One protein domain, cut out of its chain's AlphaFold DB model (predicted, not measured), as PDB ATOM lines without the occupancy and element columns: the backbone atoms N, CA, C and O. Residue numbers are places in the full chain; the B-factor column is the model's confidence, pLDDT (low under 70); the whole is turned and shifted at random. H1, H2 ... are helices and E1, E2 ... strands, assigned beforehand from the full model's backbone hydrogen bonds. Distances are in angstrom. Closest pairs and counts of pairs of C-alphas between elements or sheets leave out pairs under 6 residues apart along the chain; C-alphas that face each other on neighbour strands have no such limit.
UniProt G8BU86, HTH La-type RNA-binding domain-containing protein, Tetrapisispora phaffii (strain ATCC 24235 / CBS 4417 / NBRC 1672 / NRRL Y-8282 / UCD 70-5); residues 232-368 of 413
ATOM      1  N   LYS A 232      -2.500 -12.112  38.129       90.50
ATOM      2  CA  LYS A 232      -2.388 -13.546  37.854       90.50
ATOM      3  C   LYS A 232      -1.165 -14.231  38.499       90.50
ATOM      4  O   LYS A 232      -1.396 -15.241  39.145       90.50
ATOM      5  N   PRO A 233       0.087 -13.737  38.405       93.38
ATOM      6  CA  PRO A 233       1.230 -14.398  39.037       93.38
ATOM      7  C   PRO A 233       1.152 -14.404  40.565       93.38
ATOM      8  O   PRO A 233       1.710 -15.301  41.179       93.38
ATOM      9  N   ILE A 234       0.463 -13.431  41.174       94.19
ATOM     10  CA  ILE A 234       0.260 -13.371  42.627       94.19
ATOM     11  C   ILE A 234      -0.791 -14.407  43.044       94.19
ATOM     12  O   ILE A 234      -0.553 -15.163  43.974       94.19
ATOM     13  N   ILE A 235      -1.903 -14.513  42.312       94.94
ATOM     14  CA  ILE A 235      -2.937 -15.536  42.554       94.94
ATOM     15  C   ILE A 235      -2.373 -16.948  42.313       94.94
ATOM     16  O   ILE A 235      -2.515 -17.830  43.154       94.94
ATOM     17  N   ASP A 236      -1.659 -17.153  41.201       96.12
ATOM     18  CA  ASP A 236      -0.989 -18.422  40.891       96.12
ATOM     19  C   ASP A 236       0.066 -18.776  41.976       96.12
ATOM     20  O   ASP A 236       0.260 -19.951  42.285       96.12
ATOM     21  N   SER A 237       0.723 -17.771  42.576       97.19
ATOM     22  CA  SER A 237       1.672 -17.913  43.694       97.19
ATOM     23  C   SER A 237       0.980 -18.306  45.005       97.19
ATOM     24  O   SER A 237       1.411 -19.273  45.628       97.19
ATOM     25  N   VAL A 238      -0.117 -17.639  45.386       97.62
ATOM     26  CA  VAL A 238      -0.935 -17.979  46.569       97.62
ATOM     27  C   VAL A 238      -1.378 -19.440  46.525       97.62
ATOM     28  O   VAL A 238      -1.126 -20.187  47.470       97.62
ATOM     29  N   ASN A 239      -1.939 -19.885  45.400       97.69
ATOM     30  CA  ASN A 239      -2.428 -21.257  45.257       97.69
ATOM     31  C   ASN A 239      -1.276 -22.279  45.282       97.69
ATOM     32  O   ASN A 239      -1.400 -23.352  45.869       97.69
ATOM     33  N   ALA A 240      -0.122 -21.945  44.691       98.38
ATOM     34  CA  ALA A 240       1.060 -22.801  44.747       98.38
ATOM     35  C   ALA A 240       1.655 -22.901  46.165       98.38
ATOM     36  O   ALA A 240       2.118 -23.972  46.554       98.38
ATOM     37  N   VAL A 241       1.631 -21.812  46.941       98.62
ATOM     38  CA  VAL A 241       2.013 -21.802  48.361       98.62
ATOM     39  C   VAL A 241       1.053 -22.672  49.172       98.62
ATOM     40  O   VAL A 241       1.529 -23.536  49.903       98.62
ATOM     41  N   ALA A 242      -0.264 -22.509  49.000       98.44
ATOM     42  CA  ALA A 242      -1.285 -23.290  49.702       98.44
ATOM     43  C   ALA A 242      -1.072 -24.802  49.511       98.44
ATOM     44  O   ALA A 242      -0.832 -25.519  50.483       98.44
ATOM     45  N   HIS A 243      -1.003 -25.269  48.261       98.50
ATOM     46  CA  HIS A 243      -0.744 -26.680  47.958       98.50
ATOM     47  C   HIS A 243       0.626 -27.176  48.443       98.50
ATOM     48  O   HIS A 243       0.782 -28.352  48.769       98.50
ATOM     49  N   GLN A 244       1.643 -26.312  48.500       98.62
ATOM     50  CA  GLN A 244       2.952 -26.702  49.026       98.62
ATOM     51  C   GLN A 244       2.929 -26.856  50.558       98.62
ATOM     52  O   GLN A 244       3.656 -27.708  51.068       98.62
ATOM     53  N   ILE A 245       2.089 -26.107  51.282       98.50
ATOM     54  CA  ILE A 245       1.829 -26.310  52.720       98.50
ATOM     55  C   ILE A 245       1.036 -27.609  52.934       98.50
ATOM     56  O   ILE A 245       1.472 -28.452  53.718       98.50
ATOM     57  N   GLU A 246      -0.058 -27.817  52.189       98.25
ATOM     58  CA  GLU A 246      -0.844 -29.066  52.215       98.25
ATOM     59  C   GLU A 246       0.036 -30.297  51.948       98.25
ATOM     60  O   GLU A 246      -0.091 -31.307  52.631       98.25
ATOM     61  N   TYR A 247       0.974 -30.205  50.998       98.25
ATOM     62  CA  TYR A 247       1.935 -31.271  50.716       98.25
ATOM     63  C   TYR A 247       2.876 -31.552  51.893       98.25
ATOM     64  O   TYR A 247       3.121 -32.716  52.200       98.25
ATOM     65  N   TYR A 248       3.411 -30.526  52.563       98.25
ATOM     66  CA  TYR A 248       4.342 -30.740  53.678       98.25
ATOM     67  C   TYR A 248       3.685 -31.451  54.864       98.25
ATOM     68  O   TYR A 248       4.322 -32.295  55.493       98.25
ATOM     69  N   LEU A 249       2.410 -31.152  55.117       97.56
ATOM     70  CA  LEU A 249       1.594 -31.785  56.153       97.56
ATOM     71  C   LEU A 249       0.778 -32.982  55.629       97.56
ATOM     72  O   LEU A 249      -0.067 -33.514  56.347       97.56
ATOM     73  N   SER A 250       1.018 -33.411  54.386       96.69
ATOM     74  CA  SER A 250       0.371 -34.590  53.813       96.69
ATOM     75  C   SER A 250       0.934 -35.872  54.413       96.69
ATOM     76  O   SER A 250       2.113 -35.942  54.779       96.69
ATOM     77  N   LYS A 251       0.095 -36.914  54.435       95.31
ATOM     78  CA  LYS A 251       0.429 -38.201  55.044       95.31
ATOM     79  C   LYS A 251       1.764 -38.768  54.530       95.31
ATOM     80  O   LYS A 251       2.676 -39.085  55.289       95.31
ATOM     81  N   GLU A 252       1.912 -38.809  53.207       95.62
ATOM     82  CA  GLU A 252       3.090 -39.383  52.550       95.62
ATOM     83  C   GLU A 252       4.387 -38.585  52.751       95.62
ATOM     84  O   GLU A 252       5.469 -39.156  52.553       95.62
ATOM     85  N   ASN A 253       4.299 -37.284  53.057       96.62
ATOM     86  CA  ASN A 253       5.466 -36.451  53.344       96.62
ATOM     87  C   ASN A 253       5.873 -36.591  54.811       96.62
ATOM     88  O   ASN A 253       7.034 -36.884  55.070       96.62
ATOM     89  N   LEU A 254       4.930 -36.450  55.752       94.62
ATOM     90  CA  LEU A 254       5.219 -36.519  57.189       94.62
ATOM     91  C   LEU A 254       5.883 -37.845  57.584       94.62
ATOM     92  O   LEU A 254       6.902 -37.812  58.263       94.62
ATOM     93  N   GLU A 255       5.414 -38.986  57.061       93.69
ATOM     94  CA  GLU A 255       6.038 -40.315  57.260       93.69
ATOM     95  C   GLU A 255       7.539 -40.380  56.901       93.69
ATOM     96  O   GLU A 255       8.247 -41.284  57.339       93.69
ATOM     97  N   LYS A 256       8.032 -39.447  56.077       95.38
ATOM     98  CA  LYS A 256       9.415 -39.396  55.573       95.38
ATOM     99  C   LYS A 256      10.181 -38.160  56.056       95.38
ATOM    100  O   LYS A 256      11.397 -38.092  55.868       95.38
ATOM    101  N   ASP A 257       9.496 -37.176  56.634       95.12
ATOM    102  CA  ASP A 257      10.055 -35.870  56.972       95.12
ATOM    103  C   ASP A 257      10.613 -35.863  58.399       95.12
ATOM    104  O   ASP A 257       9.941 -35.541  59.384       95.12
ATOM    105  N   THR A 258      11.898 -36.200  58.496       93.81
ATOM    106  CA  THR A 258      12.660 -36.226  59.752       93.81
ATOM    107  C   THR A 258      12.853 -34.850  60.397       93.81
ATOM    108  O   THR A 258      13.367 -34.783  61.512       93.81
ATOM    109  N   TYR A 259      12.462 -33.753  59.737       94.31
ATOM    110  CA  TYR A 259      12.533 -32.399  60.287       94.31
ATOM    111  C   TYR A 259      11.181 -31.920  60.825       94.31
ATOM    112  O   TYR A 259      11.145 -31.259  61.865       94.31
ATOM    113  N   LEU A 260      10.079 -32.221  60.130       94.00
ATOM    114  CA  LEU A 260       8.734 -31.823  60.545       94.00
ATOM    115  C   LEU A 260       8.173 -32.714  61.649       94.00
ATOM    116  O   LEU A 260       7.634 -32.170  62.610       94.00
ATOM    117  N   MET A 261       8.324 -34.042  61.556       92.31
ATOM    118  CA  MET A 261       7.729 -34.959  62.538       92.31
ATOM    119  C   MET A 261       8.158 -34.644  63.988       92.31
ATOM    120  O   MET A 261       7.283 -34.566  64.849       92.31
ATOM    121  N   PRO A 262       9.442 -34.340  64.290       90.75
ATOM    122  CA  PRO A 262       9.852 -33.972  65.648       90.75
ATOM    123  C   PRO A 262       9.306 -32.632  66.165       90.75
ATOM    124  O   PRO A 262       9.425 -32.354  67.355       90.75
ATOM    125  N   LYS A 263       8.761 -31.783  65.282       91.69
ATOM    126  CA  LYS A 263       8.285 -30.420  65.581       91.69
ATOM    127  C   LYS A 263       6.768 -30.314  65.720       91.69
ATOM    128  O   LYS A 263       6.269 -29.225  66.003       91.69
ATOM    129  N   LEU A 264       6.049 -31.409  65.487       92.19
ATOM    130  CA  LEU A 264       4.630 -31.504  65.794       92.19
ATOM    131  C   LEU A 264       4.451 -31.561  67.316       92.19
ATOM    132  O   LEU A 264       5.199 -32.247  68.012       92.19
ATOM    133  N   SER A 265       3.452 -30.853  67.837       92.25
ATOM    134  CA  SER A 265       3.015 -31.038  69.223       92.25
ATOM    135  C   SER A 265       2.257 -32.352  69.405       92.25
ATOM    136  O   SER A 265       1.898 -33.029  68.440       92.25
ATOM    137  N   LYS A 266       1.936 -32.663  70.667       90.69
ATOM    138  CA  LYS A 266       1.029 -33.753  71.065       90.69
ATOM    139  C   LYS A 266      -0.304 -33.745  70.308       90.69
ATOM    140  O   LYS A 266      -0.853 -34.814  70.073       90.69
ATOM    141  N   ASP A 267      -0.774 -32.565  69.901       92.50
ATOM    142  CA  ASP A 267      -2.033 -32.359  69.175       92.50
ATOM    143  C   ASP A 267      -1.857 -32.253  67.647       92.50
ATOM    144  O   ASP A 267      -2.779 -31.859  66.931       92.50
ATOM    145  N   GLY A 268      -0.663 -32.567  67.126       93.44
ATOM    146  CA  GLY A 268      -0.364 -32.559  65.692       93.44
ATOM    147  C   GLY A 268      -0.229 -31.166  65.069       93.44
ATOM    148  O   GLY A 268      -0.242 -31.050  63.842       93.44
ATOM    149  N   TYR A 269      -0.108 -30.110  65.879       95.75
ATOM    150  CA  TYR A 269       0.090 -28.744  65.390       95.75
ATOM    151  C   TYR A 269       1.571 -28.420  65.150       95.75
ATOM    152  O   TYR A 269       2.463 -28.887  65.859       95.75
ATOM    153  N   ILE A 270       1.829 -27.538  64.185       95.44
ATOM    154  CA  ILE A 270       3.110 -26.861  63.963       95.44
ATOM    155  C   ILE A 270       2.868 -25.379  63.658       95.44
ATOM    156  O   ILE A 270       1.911 -25.027  62.971       95.44
ATOM    157  N   SER A 271       3.732 -24.485  64.142       95.44
ATOM    158  CA  SER A 271       3.653 -23.063  63.780       95.44
ATOM    159  C   SER A 271       3.968 -22.842  62.292       95.44
ATOM    160  O   SER A 271       4.832 -23.507  61.711       95.44
ATOM    161  N   MET A 272       3.328 -21.849  61.674       96.75
ATOM    162  CA  MET A 272       3.636 -21.412  60.309       96.75
ATOM    163  C   MET A 272       5.014 -20.726  60.207       96.75
ATOM    164  O   MET A 272       5.630 -20.708  59.137       96.75
ATOM    165  N   TYR A 273       5.558 -20.195  61.309       95.31
ATOM    166  CA  TYR A 273       6.827 -19.461  61.291       95.31
ATOM    167  C   TYR A 273       8.038 -20.315  60.833       95.31
ATOM    168  O   TYR A 273       8.730 -19.886  59.906       95.31
ATOM    169  N   PRO A 274       8.298 -21.535  61.356       94.94
ATOM    170  CA  PRO A 274       9.312 -22.437  60.796       94.94
ATOM    171  C   PRO A 274       9.097 -22.777  59.313       94.94
ATOM    172  O   PRO A 274      10.058 -22.773  58.543       94.94
ATOM    173  N   LEU A 275       7.846 -23.023  58.903       97.06
ATOM    174  CA  LEU A 275       7.494 -23.382  57.525       97.06
ATOM    175  C   LEU A 275       7.768 -22.235  56.544       97.06
ATOM    176  O   LEU A 275       8.270 -22.472  55.447       97.06
ATOM    177  N   SER A 276       7.545 -20.980  56.944       97.31
ATOM    178  CA  SER A 276       7.826 -19.808  56.099       97.31
ATOM    179  C   SER A 276       9.289 -19.703  55.639       97.31
ATOM    180  O   SER A 276       9.562 -19.123  54.589       97.31
ATOM    181  N   LYS A 277      10.226 -20.318  56.377       97.25
ATOM    182  CA  LYS A 277      11.662 -20.362  56.058       97.25
ATOM    183  C   LYS A 277      12.033 -21.471  55.061       97.25
ATOM    184  O   LYS A 277      13.185 -21.550  54.639       97.25
ATOM    185  N   PHE A 278      11.097 -22.338  54.669       98.12
ATOM    186  CA  PHE A 278      11.377 -23.439  53.747       98.12
ATOM    187  C   PHE A 278      11.626 -22.915  52.333       98.12
ATOM    188  O   PHE A 278      10.799 -22.207  51.761       98.12
ATOM    189  N   PHE A 279      12.742 -23.329  51.724       98.25
ATOM    190  CA  PHE A 279      13.221 -22.819  50.432       98.25
ATOM    191  C   PHE A 279      12.154 -22.793  49.322       98.25
ATOM    192  O   PHE A 279      12.102 -21.844  48.541       98.25
ATOM    193  N   ARG A 280      11.267 -23.798  49.250       98.25
ATOM    194  CA  ARG A 280      10.171 -23.797  48.265       98.25
ATOM    195  C   ARG A 280       9.122 -22.727  48.562       98.25
ATOM    196  O   ARG A 280       8.750 -22.013  47.640       98.25
ATOM    197  N   LEU A 281       8.684 -22.580  49.813       98.19
ATOM    198  CA  LEU A 281       7.701 -21.561  50.204       98.19
ATOM    199  C   LEU A 281       8.273 -20.153  50.037       98.19
ATOM    200  O   LEU A 281       7.599 -19.301  49.461       98.19
ATOM    201  N   VAL A 282       9.540 -19.935  50.411       98.19
ATOM    202  CA  VAL A 282      10.277 -18.688  50.144       98.19
ATOM    203  C   VAL A 282      10.258 -18.358  48.647       98.19
ATOM    204  O   VAL A 282       9.848 -17.264  48.268       98.19
ATOM    205  N   ASN A 283      10.627 -19.302  47.775       98.19
ATOM    206  CA  ASN A 283      10.664 -19.064  46.328       98.19
ATOM    207  C   ASN A 283       9.275 -18.852  45.704       98.19
ATOM    208  O   ASN A 283       9.127 -18.001  44.829       98.19
ATOM    209  N   LEU A 284       8.263 -19.610  46.139       98.12
ATOM    210  CA  LEU A 284       6.891 -19.486  45.636       98.12
ATOM    211  C   LEU A 284       6.252 -18.153  46.047       98.12
ATOM    212  O   LEU A 284       5.537 -17.564  45.243       98.12
ATOM    213  N   SER A 285       6.564 -17.641  47.241       97.50
ATOM    214  CA  SER A 285       6.089 -16.353  47.776       97.50
ATOM    215  C   SER A 285       6.994 -15.155  47.430       97.50
ATOM    216  O   SER A 285       7.067 -14.191  48.185       97.50
ATOM    217  N   PHE A 286       7.713 -15.199  46.301       96.56
ATOM    218  CA  PHE A 286       8.612 -14.127  45.830       96.56
ATOM    219  C   PHE A 286       9.663 -13.652  46.857       96.56
ATOM    220  O   PHE A 286       9.968 -12.463  46.940       96.56
ATOM    221  N   GLY A 287      10.242 -14.580  47.621       96.62
ATOM    222  CA  GLY A 287      11.266 -14.300  48.631       96.62
ATOM    223  C   GLY A 287      10.761 -14.326  50.076       96.62
ATOM    224  O   GLY A 287      11.368 -13.680  50.922       96.62
ATOM    225  N   GLY A 288       9.683 -15.059  50.374       96.19
ATOM    226  CA  GLY A 288       9.122 -15.143  51.729       96.19
ATOM    227  C   GLY A 288       8.118 -14.032  52.051       96.19
ATOM    228  O   GLY A 288       8.026 -13.608  53.201       96.19
ATOM    229  N   ASN A 289       7.391 -13.516  51.055       96.69
ATOM    230  CA  ASN A 289       6.439 -12.426  51.260       96.69
ATOM    231  C   ASN A 289       5.294 -12.855  52.197       96.69
ATOM    232  O   ASN A 289       4.447 -13.675  51.836       96.69
ATOM    233  N   ILE A 290       5.254 -12.245  53.386       96.50
ATOM    234  CA  ILE A 290       4.298 -12.548  54.461       96.50
ATOM    235  C   ILE A 290       2.845 -12.422  53.979       96.50
ATOM    236  O   ILE A 290       2.038 -13.301  54.264       96.50
ATOM    237  N   SER A 291       2.503 -11.393  53.195       96.50
ATOM    238  CA  SER A 291       1.138 -11.196  52.685       96.50
ATOM    239  C   SER A 291       0.673 -12.337  51.776       96.50
ATOM    240  O   SER A 291      -0.497 -12.701  51.813       96.50
ATOM    241  N   ILE A 292       1.575 -12.937  50.992       97.19
ATOM    242  CA  ILE A 292       1.255 -14.100  50.147       97.19
ATOM    243  C   ILE A 292       1.085 -15.363  50.994       97.19
ATOM    244  O   ILE A 292       0.185 -16.154  50.729       97.19
ATOM    245  N   LEU A 293       1.913 -15.541  52.028       98.12
ATOM    246  CA  LEU A 293       1.777 -16.659  52.964       98.12
ATOM    247  C   LEU A 293       0.439 -16.584  53.721       98.12
ATOM    248  O   LEU A 293      -0.274 -17.579  53.786       98.12
ATOM    249  N   LEU A 294       0.053 -15.402  54.214       97.88
ATOM    250  CA  LEU A 294      -1.235 -15.171  54.882       97.88
ATOM    251  C   LEU A 294      -2.433 -15.343  53.934       97.88
ATOM    252  O   LEU A 294      -3.427 -15.962  54.304       97.88
ATOM    253  N   ALA A 295      -2.328 -14.865  52.691       97.81
ATOM    254  CA  ALA A 295      -3.348 -15.096  51.671       97.81
ATOM    255  C   ALA A 295      -3.499 -16.586  51.315       97.81
ATOM    256  O   ALA A 295      -4.612 -17.041  51.056       97.81
ATOM    257  N   ALA A 296      -2.411 -17.363  51.341       98.31
ATOM    258  CA  ALA A 296      -2.464 -18.812  51.158       98.31
ATOM    259  C   ALA A 296      -3.116 -19.525  52.352       98.31
ATOM    260  O   ALA A 296      -3.900 -20.446  52.138       98.31
ATOM    261  N   LEU A 297      -2.872 -19.069  53.590       98.50
ATOM    262  CA  LEU A 297      -3.616 -19.555  54.758       98.50
ATOM    263  C   LEU A 297      -5.117 -19.257  54.641       98.50
ATOM    264  O   LEU A 297      -5.927 -20.128  54.943       98.50
ATOM    265  N   ARG A 298      -5.502 -18.072  54.145       97.50
ATOM    266  CA  ARG A 298      -6.908 -17.762  53.841       97.50
ATOM    267  C   ARG A 298      -7.489 -18.733  52.809       97.50
ATOM    268  O   ARG A 298      -8.579 -19.246  53.023       97.50
ATOM    269  N   GLU A 299      -6.786 -18.982  51.705       97.75
ATOM    270  CA  GLU A 299      -7.257 -19.894  50.650       97.75
ATOM    271  C   GLU A 299      -7.471 -21.323  51.180       97.75
ATOM    272  O   GLU A 299      -8.453 -21.972  50.828       97.75
ATOM    273  N   ILE A 300      -6.604 -21.779  52.092       98.12
ATOM    274  CA  ILE A 300      -6.762 -23.041  52.828       98.12
ATOM    275  C   ILE A 300      -8.016 -23.014  53.720       98.12
ATOM    276  O   ILE A 300      -8.825 -23.930  53.638       98.12
ATOM    277  N   VAL A 301      -8.204 -21.973  54.542       98.06
ATOM    278  CA  VAL A 301      -9.343 -21.851  55.482       98.06
ATOM    279  C   VAL A 301     -10.698 -21.767  54.770       98.06
ATOM    280  O   VAL A 301     -11.692 -22.289  55.269       98.06
ATOM    281  N   VAL A 302     -10.746 -21.128  53.598       97.31
ATOM    282  CA  VAL A 302     -11.963 -21.018  52.774       97.31
ATOM    283  C   VAL A 302     -12.263 -22.322  52.017       97.31
ATOM    284  O   VAL A 302     -13.407 -22.571  51.642       97.31
ATOM    285  N   ASN A 303     -11.264 -23.180  51.795       97.50
ATOM    286  CA  ASN A 303     -11.438 -24.460  51.116       97.50
ATOM    287  C   ASN A 303     -11.814 -25.577  52.104       97.50
ATOM    288  O   ASN A 303     -10.952 -26.225  52.691       97.50
ATOM    289  N   GLU A 304     -13.107 -25.891  52.200       96.06
ATOM    290  CA  GLU A 304     -13.636 -27.004  53.014       96.06
ATOM    291  C   GLU A 304     -12.916 -28.349  52.753       96.06
ATOM    292  O   GLU A 304     -12.716 -29.153  53.670       96.06
ATOM    293  N   ASN A 305     -12.461 -28.568  51.511       96.94
ATOM    294  CA  ASN A 305     -11.764 -29.781  51.072       96.94
ATOM    295  C   ASN A 305     -10.253 -29.785  51.370       96.94
ATOM    296  O   ASN A 305      -9.578 -30.743  50.993       96.94
ATOM    297  N   ALA A 306      -9.702 -28.745  52.004       97.62
ATOM    298  CA  ALA A 306      -8.288 -28.707  52.371       97.62
ATOM    299  C   ALA A 306      -7.929 -29.890  53.281       97.62
ATOM    300  O   ALA A 306      -8.713 -30.284  54.149       97.62
ATOM    301  N   THR A 307      -6.732 -30.455  53.121       97.62
ATOM    302  CA  THR A 307      -6.257 -31.587  53.946       97.62
ATOM    303  C   THR A 307      -5.741 -31.159  55.320       97.62
ATOM    304  O   THR A 307      -5.380 -32.003  56.141       97.62
ATOM    305  N   ILE A 308      -5.704 -29.854  55.585       98.06
ATOM    306  CA  ILE A 308      -5.150 -29.255  56.796       98.06
ATOM    307  C   ILE A 308      -6.168 -28.320  57.459       98.06
ATOM    308  O   ILE A 308      -7.118 -27.853  56.835       98.06
ATOM    309  N   THR A 309      -5.938 -28.059  58.737       98.06
ATOM    310  CA  THR A 309      -6.663 -27.127  59.604       98.06
ATOM    311  C   THR A 309      -5.710 -26.002  60.001       98.06
ATOM    312  O   THR A 309      -4.503 -26.233  60.147       98.06
ATOM    313  N   VAL A 310      -6.233 -24.781  60.128       98.31
ATOM    314  CA  VAL A 310      -5.471 -23.588  60.529       98.31
ATOM    315  C   VAL A 310      -6.069 -23.061  61.824       98.31
ATOM    316  O   VAL A 310      -7.286 -23.012  61.973       98.31
ATOM    317  N   SER A 311      -5.234 -22.657  62.772       98.31
ATOM    318  CA  SER A 311      -5.682 -22.147  64.068       98.31
ATOM    319  C   SER A 311      -4.864 -20.931  64.486       98.31
ATOM    320  O   SER A 311      -3.684 -20.833  64.141       98.31
ATOM    321  N   SER A 312      -5.482 -20.004  65.216       97.62
ATOM    322  CA  SER A 312      -4.768 -18.939  65.915       97.62
ATOM    323  C   SER A 312      -4.296 -19.420  67.285       97.62
ATOM    324  O   SER A 312      -4.930 -20.271  67.916       97.62
ATOM    325  N   GLY A 313      -3.182 -18.872  67.751       95.69
ATOM    326  CA  GLY A 313      -2.648 -19.142  69.075       95.69
ATOM    327  C   GLY A 313      -1.476 -18.239  69.432       95.69
ATOM    328  O   GLY A 313      -1.011 -17.437  68.618       95.69
ATOM    329  N   ALA A 314      -0.950 -18.429  70.637       93.06
ATOM    330  CA  ALA A 314       0.187 -17.686  71.162       93.06
ATOM    331  C   ALA A 314       1.262 -18.630  71.713       93.06
ATOM    332  O   ALA A 314       0.958 -19.668  72.301       93.06
ATOM    333  N   PHE A 315       2.530 -18.246  71.553       90.44
ATOM    334  CA  PHE A 315       3.628 -18.838  72.318       90.44
ATOM    335  C   PHE A 315       3.608 -18.279  73.748       90.44
ATOM    336  O   PHE A 315       3.310 -17.104  73.943       90.44
ATOM    337  N   LEU A 316       3.942 -19.106  74.734       88.19
ATOM    338  CA  LEU A 316       4.039 -18.716  76.142       88.19
ATOM    339  C   LEU A 316       5.380 -18.026  76.428       88.19
ATOM    340  O   LEU A 316       5.410 -16.956  77.030       88.19
ATOM    341  N   ASP A 317       6.477 -18.582  75.911       81.19
ATOM    342  CA  ASP A 317       7.837 -18.055  76.100       81.19
ATOM    343  C   ASP A 317       8.196 -16.976  75.053       81.19
ATOM    344  O   ASP A 317       9.170 -17.086  74.301       81.19
ATOM    345  N   LEU A 318       7.373 -15.925  74.956       69.81
ATOM    346  CA  LEU A 318       7.582 -14.823  74.010       69.81
ATOM    347  C   LEU A 318       8.735 -13.906  74.435       69.81
ATOM    348  O   LEU A 318       8.563 -12.947  75.186       69.81
ATOM    349  N   ASN A 319       9.912 -14.148  73.858       74.81
ATOM    350  CA  ASN A 319      10.970 -13.146  73.826       74.81
ATOM    351  C   ASN A 319      10.542 -11.988  72.897       74.81
ATOM    352  O   ASN A 319      10.194 -12.216  71.736       74.81
ATOM    353  N   ILE A 320      10.527 -10.756  73.416       70.75
ATOM    354  CA  ILE A 320       9.759  -9.633  72.838       70.75
ATOM    355  C   ILE A 320      10.208  -9.279  71.410       70.75
ATOM    356  O   ILE A 320       9.363  -9.004  70.559       70.75
ATOM    357  N   GLU A 321      11.506  -9.361  71.114       73.81
ATOM    358  CA  GLU A 321      12.077  -9.049  69.789       73.81
ATOM    359  C   GLU A 321      11.557  -9.960  68.660       73.81
ATOM    360  O   GLU A 321      11.571  -9.586  67.492       73.81
ATOM    361  N   ASP A 322      11.066 -11.155  68.994       68.38
ATOM    362  CA  ASP A 322      10.555 -12.129  68.027       68.38
ATOM    363  C   ASP A 322       9.036 -11.990  67.778       68.38
ATOM    364  O   ASP A 322       8.487 -12.664  66.897       68.38
ATOM    365  N   SER A 323       8.350 -11.129  68.544       70.44
ATOM    366  CA  SER A 323       6.884 -10.978  68.534       70.44
ATOM    367  C   SER A 323       6.322 -10.284  67.286       70.44
ATOM    368  O   SER A 323       5.161 -10.498  66.943       70.44
ATOM    369  N   GLU A 324       7.142  -9.518  66.558       81.44
ATOM    370  CA  GLU A 324       6.714  -8.766  65.366       81.44
ATOM    371  C   GLU A 324       6.267  -9.666  64.201       81.44
ATOM    372  O   GLU A 324       5.540  -9.232  63.301       81.44
ATOM    373  N   ASN A 325       6.692 -10.935  64.177       90.62
ATOM    374  CA  ASN A 325       6.358 -11.826  63.075       90.62
ATOM    375  C   ASN A 325       4.977 -12.471  63.254       90.62
ATOM    376  O   ASN A 325       4.839 -13.542  63.846       90.62
ATOM    377  N   ILE A 326       3.975 -11.851  62.632       95.00
ATOM    378  CA  ILE A 326       2.573 -12.289  62.603       95.00
ATOM    379  C   ILE A 326       2.363 -13.767  62.206       95.00
ATOM    380  O   ILE A 326       1.381 -14.375  62.617       95.00
ATOM    381  N   LEU A 327       3.295 -14.403  61.478       95.81
ATOM    382  CA  LEU A 327       3.208 -15.835  61.146       95.81
ATOM    383  C   LEU A 327       3.363 -16.753  62.369       95.81
ATOM    384  O   LEU A 327       3.006 -17.927  62.288       95.81
ATOM    385  N   ARG A 328       3.877 -16.250  63.499       93.62
ATOM    386  CA  ARG A 328       3.930 -16.990  64.771       93.62
ATOM    387  C   ARG A 328       2.547 -17.220  65.379       93.62
ATOM    388  O   ARG A 328       2.395 -18.192  66.106       93.62
ATOM    389  N   GLN A 329       1.563 -16.375  65.060       95.62
ATOM    390  CA  GLN A 329       0.190 -16.488  65.567       95.62
ATOM    391  C   GLN A 329      -0.596 -17.631  64.910       95.62
ATOM    392  O   GLN A 329      -1.653 -18.005  65.407       95.62
ATOM    393  N   PHE A 330      -0.105 -18.180  63.792       97.75
ATOM    394  CA  PHE A 330      -0.800 -19.211  63.026       97.75
ATOM    395  C   PHE A 330      -0.152 -20.581  63.201       97.75
ATOM    396  O   PHE A 330       1.057 -20.759  63.015       97.75
ATOM    397  N   PHE A 331      -0.997 -21.561  63.497       97.69
ATOM    398  CA  PHE A 331      -0.657 -22.961  63.690       97.69
ATOM    399  C   PHE A 331      -1.420 -23.814  62.681       97.69
ATOM    400  O   PHE A 331      -2.531 -23.478  62.272       97.69
ATOM    401  N   LEU A 332      -0.793 -24.901  62.245       97.94
ATOM    402  CA  LEU A 332      -1.257 -25.761  61.165       97.94
ATOM    403  C   LEU A 332      -1.234 -27.214  61.619       97.94
ATOM    404  O   LEU A 332      -0.269 -27.641  62.249       97.94
ATOM    405  N   ARG A 333      -2.267 -27.975  61.263       96.69
ATOM    406  CA  ARG A 333      -2.408 -29.396  61.610       96.69
ATOM    407  C   ARG A 333      -3.088 -30.147  60.472       96.69
ATOM    408  O   ARG A 333      -4.126 -29.704  59.986       96.69
ATOM    409  N   GLY A 334      -2.533 -31.277  60.038       97.19
ATOM    410  CA  GLY A 334      -3.197 -32.146  59.056       97.19
ATOM    411  C   GLY A 334      -4.477 -32.755  59.631       97.19
ATOM    412  O   GLY A 334      -4.492 -33.125  60.799       97.19
ATOM    413  N   LYS A 335      -5.552 -32.893  58.846       96.75
ATOM    414  CA  LYS A 335      -6.804 -33.517  59.325       96.75
ATOM    415  C   LYS A 335      -6.577 -34.963  59.794       96.75
ATOM    416  O   LYS A 335      -7.100 -35.357  60.829       96.75
ATOM    417  N   ASP A 336      -5.685 -35.690  59.119       95.19
ATOM    418  CA  ASP A 336      -5.344 -37.091  59.417       95.19
ATOM    419  C   ASP A 336      -4.234 -37.262  60.484       95.19
ATOM    420  O   ASP A 336      -3.668 -38.355  60.617       95.19
ATOM    421  N   TRP A 337      -3.887 -36.198  61.228       92.38
ATOM    422  CA  TRP A 337      -2.741 -36.169  62.157       92.38
ATOM    423  C   TRP A 337      -2.765 -37.274  63.219       92.38
ATOM    424  O   TRP A 337      -1.711 -37.699  63.688       92.38
ATOM    425  N   GLU A 338      -3.953 -37.761  63.587       92.50
ATOM    426  CA  GLU A 338      -4.122 -38.800  64.605       92.50
ATOM    427  C   GLU A 338      -3.385 -40.099  64.260       92.50
ATOM    428  O   GLU A 338      -2.959 -40.819  65.165       92.50
ATOM    429  N   SER A 339      -3.150 -40.343  62.963       92.19
ATOM    430  CA  SER A 339      -2.325 -41.445  62.451       92.19
ATOM    431  C   SER A 339      -0.907 -41.468  63.041       92.19
ATOM    432  O   SER A 339      -0.272 -42.517  63.025       92.19
ATOM    433  N   TYR A 340      -0.416 -40.332  63.554       85.50
ATOM    434  CA  TYR A 340       0.954 -40.136  64.041       85.50
ATOM    435  C   TYR A 340       1.087 -40.058  65.559       85.50
ATOM    436  O   TYR A 340       2.203 -39.924  66.056       85.50
ATOM    437  N   LYS A 341      -0.008 -40.172  66.326       83.94
ATOM    438  CA  LYS A 341       0.023 -40.060  67.800       83.94
ATOM    439  C   LYS A 341       1.041 -40.996  68.473       83.94
ATOM    440  O   LYS A 341       1.549 -40.656  69.535       83.94
ATOM    441  N   GLY A 342       1.347 -42.149  67.868       80.94
ATOM    442  CA  GLY A 342       2.372 -43.081  68.357       80.94
ATOM    443  C   GLY A 342       3.820 -42.703  68.010       80.94
ATOM    444  O   GLY A 342       4.726 -43.050  68.763       80.94
ATOM    445  N   ASP A 343       4.035 -41.972  66.911       79.50
ATOM    446  CA  ASP A 343       5.364 -41.622  66.383       79.50
ATOM    447  C   ASP A 343       5.855 -40.241  66.855       79.50
ATOM    448  O   ASP A 343       7.049 -39.940  66.772       79.50
ATOM    449  N   ILE A 344       4.961 -39.407  67.403       76.56
ATOM    450  CA  ILE A 344       5.290 -38.137  68.073       76.56
ATOM    451  C   ILE A 344       5.885 -38.455  69.461       76.56
ATOM    452  O   ILE A 344       5.304 -38.211  70.519       76.56
ATOM    453  N   VAL A 345       7.069 -39.072  69.457       64.69
ATOM    454  CA  VAL A 345       7.769 -39.543  70.657       64.69
ATOM    455  C   VAL A 345       8.328 -38.358  71.442       64.69
ATOM    456  O   VAL A 345       9.437 -37.908  71.171       64.69
ATOM    457  N   ASN A 346       7.568 -37.896  72.443       60.31
ATOM    458  CA  ASN A 346       8.022 -37.144  73.625       60.31
ATOM    459  C   ASN A 346       9.181 -36.153  73.384       60.31
ATOM    460  O   ASN A 346      10.157 -36.138  74.146       60.31
ATOM    461  N   ASN A 347       9.104 -35.330  72.332       58.47
ATOM    462  CA  ASN A 347      10.141 -34.335  72.090       58.47
ATOM    463  C   ASN A 347      10.076 -33.280  73.186       58.47
ATOM    464  O   ASN A 347       9.106 -32.546  73.325       58.47
ATOM    465  N   LYS A 348      11.148 -33.243  73.978       57.72
ATOM    466  CA  LYS A 348      11.260 -32.465  75.214       57.72
ATOM    467  C   LYS A 348      11.267 -30.948  74.984       57.72
ATOM    468  O   LYS A 348      11.128 -30.186  75.933       57.72
ATOM    469  N   GLU A 349      11.405 -30.537  73.728       57.56
ATOM    470  CA  GLU A 349      11.110 -29.194  73.233       57.56
ATOM    471  C   GLU A 349       9.621 -29.098  72.863       57.56
ATOM    472  O   GLU A 349       9.258 -28.799  71.723       57.56
ATOM    473  N   GLU A 350       8.747 -29.343  73.847       58.94
ATOM    474  CA  GLU A 350       7.363 -28.879  73.779       58.94
ATOM    475  C   GLU A 350       7.416 -27.355  73.702       58.94
ATOM    476  O   GLU A 350       7.520 -26.665  74.713       58.94
ATOM    477  N   SER A 351       7.414 -26.839  72.470       62.75
ATOM    478  CA  SER A 351       7.252 -25.416  72.207       62.75
ATOM    479  C   SER A 351       5.946 -25.010  72.869       62.75
ATOM    480  O   SER A 351       4.876 -25.431  72.438       62.75
ATOM    481  N   SER A 352       6.056 -24.265  73.958       82.25
ATOM    482  CA  SER A 352       4.958 -23.921  74.844       82.25
ATOM    483  C   SER A 352       4.029 -22.958  74.101       82.25
ATOM    484  O   SER A 352       4.293 -21.763  73.988       82.25
ATOM    485  N   TYR A 353       2.956 -23.475  73.505       90.19
ATOM    486  CA  TYR A 353       1.958 -22.654  72.828       90.19
ATOM    487  C   TYR A 353       0.542 -23.083  73.180       90.19
ATOM    488  O   TYR A 353       0.263 -24.256  73.419       90.19
ATOM    489  N   ILE A 354      -0.350 -22.098  73.201       93.50
ATOM    490  CA  ILE A 354      -1.778 -22.274  73.432       93.50
ATOM    491  C   ILE A 354      -2.483 -22.014  72.106       93.50
ATOM    492  O   ILE A 354      -2.304 -20.955  71.504       93.50
ATOM    493  N   ILE A 355      -3.278 -22.984  71.657       96.31
ATOM    494  CA  ILE A 355      -4.204 -22.801  70.540       96.31
ATOM    495  C   ILE A 355      -5.465 -22.131  71.088       96.31
ATOM    496  O   ILE A 355      -6.099 -22.650  72.002       96.31
ATOM    497  N   GLU A 356      -5.812 -20.972  70.538       96.75
ATOM    498  CA  GLU A 356      -6.939 -20.149  70.986       96.75
ATOM    499  C   GLU A 356      -8.225 -20.481  70.224       96.75
ATOM    500  O   GLU A 356      -9.297 -20.580  70.820       96.75
ATOM    501  N   LYS A 357      -8.132 -20.631  68.895       97.62
ATOM    502  CA  LYS A 357      -9.293 -20.811  68.015       97.62
ATOM    503  C   LYS A 357      -8.907 -21.531  66.722       97.62
ATOM    504  O   LYS A 357      -7.947 -21.143  66.061       97.62
ATOM    505  N   GLU A 358      -9.694 -22.521  66.303       97.88
ATOM    506  CA  GLU A 358      -9.623 -23.039  64.930       97.88
ATOM    507  C   GLU A 358     -10.313 -22.056  63.966       97.88
ATOM    508  O   GLU A 358     -11.441 -21.616  64.204       97.88
ATOM    509  N   LEU A 359      -9.604 -21.648  62.911       98.06
ATOM    510  CA  LEU A 359     -10.044 -20.596  61.998       98.06
ATOM    511  C   LEU A 359     -10.927 -21.177  60.895       98.06
ATOM    512  O   LEU A 359     -10.594 -22.196  60.293       98.06
ATOM    513  N   SER A 360     -12.037 -20.504  60.601       97.25
ATOM    514  CA  SER A 360     -13.026 -20.964  59.622       97.25
ATOM    515  C   SER A 360     -13.640 -19.810  58.826       97.25
ATOM    516  O   SER A 360     -13.708 -18.667  59.285       97.25
ATOM    517  N   GLY A 361     -14.084 -20.109  57.600       94.50
ATOM    518  CA  GLY A 361     -14.797 -19.163  56.741       94.50
ATOM    519  C   GLY A 361     -14.033 -17.853  56.518       94.50
ATOM    520  O   GLY A 361     -12.979 -17.833  55.886       94.50
ATOM    521  N   ASN A 362     -14.581 -16.756  57.041       95.88
ATOM    522  CA  ASN A 362     -14.117 -15.395  56.759       95.88
ATOM    523  C   ASN A 362     -13.059 -14.875  57.755       95.88
ATOM    524  O   ASN A 362     -12.633 -13.727  57.631       95.88
ATOM    525  N   ASP A 363     -12.600 -15.690  58.715       96.62
ATOM    526  CA  ASP A 363     -11.640 -15.287  59.764       96.62
ATOM    527  C   ASP A 363     -10.337 -14.653  59.223       96.62
ATOM    528  O   ASP A 363      -9.679 -13.881  59.919       96.62
ATOM    529  N   LEU A 364      -9.959 -14.958  57.976       96.56
ATOM    530  CA  LEU A 364      -8.753 -14.445  57.314       96.56
ATOM    531  C   LEU A 364      -9.042 -13.512  56.120       96.56
ATOM    532  O   LEU A 364      -8.130 -13.211  55.346       96.56
ATOM    533  N   ASP A 365     -10.272 -13.011  55.952       95.81
ATOM    534  CA  ASP A 365     -10.651 -12.153  54.811       95.81
ATOM    535  C   ASP A 365      -9.878 -10.828  54.734       95.81
ATOM    536  O   ASP A 365      -9.673 -10.295  53.643       95.81
ATOM    537  N   GLN A 366      -9.349 -10.337  55.856       94.25
ATOM    538  CA  GLN A 366      -8.443  -9.182  55.884       94.25
ATOM    539  C   GLN A 366      -7.135  -9.399  55.096       94.25
ATOM    540  O   GLN A 366      -6.506  -8.431  54.671       94.25
ATOM    541  N   TYR A 367      -6.745 -10.656  54.855       94.88
ATOM    542  CA  TYR A 367      -5.592 -11.033  54.030       94.88
ATOM    543  C   TYR A 367      -5.981 -11.447  52.607       94.88
ATOM    544  O   TYR A 367      -5.137 -11.929  51.848       94.88
ATOM    545  N   MET A 368      -7.245 -11.262  52.210       91.88
ATOM    546  CA  MET A 368      -7.647 -11.450  50.823       91.88
ATOM    547  C   MET A 368      -6.848 -10.488  49.938       91.88
ATOM    548  O   MET A 368      -6.877  -9.271  50.127       91.88
TER     549      MET A 368
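This is residues 232 to 368 of the 413 residues of the protein "HTH La-type RNA-binding domain-containing protein" of Tetrapisispora phaffii (strain ATCC 24235 / CBS 4417 / NBRC 1672 / NRRL Y-8282 / UCD 70-5) (UniProt G8BU86). A long helix, H1, crosses a second one, H5, which covers part of one face of a small, strongly twisted sheet of three strands; the end of H1 reaches the sheet. H4 packs along H1, the short helices H3 and H6 pack together beside E2 of the sheet, and H2 and H7 lie far from the middle, with long unnamed stretches following each. The printed part has 137 residues, with seven named helices and three named strands in the order H1 H2 H3 H4 H5 E1 H6 E2 H7 E3. The sheet runs E2 E1 E3, all antiparallel, and the class is mixed, helices and strands. The whole is compact, with a radius of gyration of the C-alphas of 14.3 A and spans of 44 by 37 by 29 A.

H1, residues 232 to 248, is close to but not clearly touching H2, residues 251 to 254, the closest C-alphas being those of Tyr 247 and Asn 253, 6.8 A apart. H3, residues 272 to 276, follows after a long link, in which residues 270 to 271 pair antiparallel with residues 331 to 332. H4, residues 279 to 284, touches H1 at a shallow tilt of 32 degrees, opposite ways; their closest C-alphas, of Ser 237 and Leu 284, are 5.8 A apart. H5, residues 290 to 302, touches H1 with the C-alphas of Ala 242 and Ala 296 closest, at 4.9 A. These two run the same way at a steep tilt of 69 degrees, only just short of about perpendicular. E1, residues 308 to 315, bends by 61 degrees at residue 312. H6, residues 326 to 329, touches H3, the closest C-alphas being those of Tyr 273 and Leu 327, 5.1 A apart. E2, residues 330 to 334, is an edge strand antiparallel to E1, with N 311 and O 331 at 2.9 A and N 309 and O 333 at 2.7 A, within hydrogen-bond range. H7, residues 337 to 340, is near H2, with 5 pairs of C-alphas within 10 A, and apart from H1. E3, residues 353 to 358, is the other edge strand, antiparallel to E1, with N 312 and O 357 at 2.8 A. E2, H7 and E3 form a split strand-helix-strand unit, two strands running the same way with E1 between them in the sheet, and its crossover is right-handed. H5 is on the sheet at a height over the sheet of 10.0 A, over E2 and E1 and slantwise to the strands, at 45 degrees to E1 on the local plane. H1 only grazes the sheet with its residues 245 to 248. In H1, H3, H4 and H5 every O i to N i+4 pair is within hydrogen-bond range; H2, H6 and H7 are too short for such a pair.

H1 begins with C-alpha 232 at (-2.388, -13.546, 37.854) and measures 24.3 A from first to last C-alpha. H5 measures 18.4 A and E1 20.7 A, beginning with C-alpha 308 at (-5.150, -29.255, 56.796). E2 measures 13.7 A, and E3 measures 14.0 A, ending with C-alpha 358 at (-9.623, -23.039, 64.930).

The C-alphas farthest apart, of Lys 232 and Asn 346, are 44.1 A from each other. The printed part has no cut; the links H2 to H3 and H7 to E3 are long. The mean pLDDT of the printed part is 92.2, and residues 318, 322 and 345 to 351 are under 70.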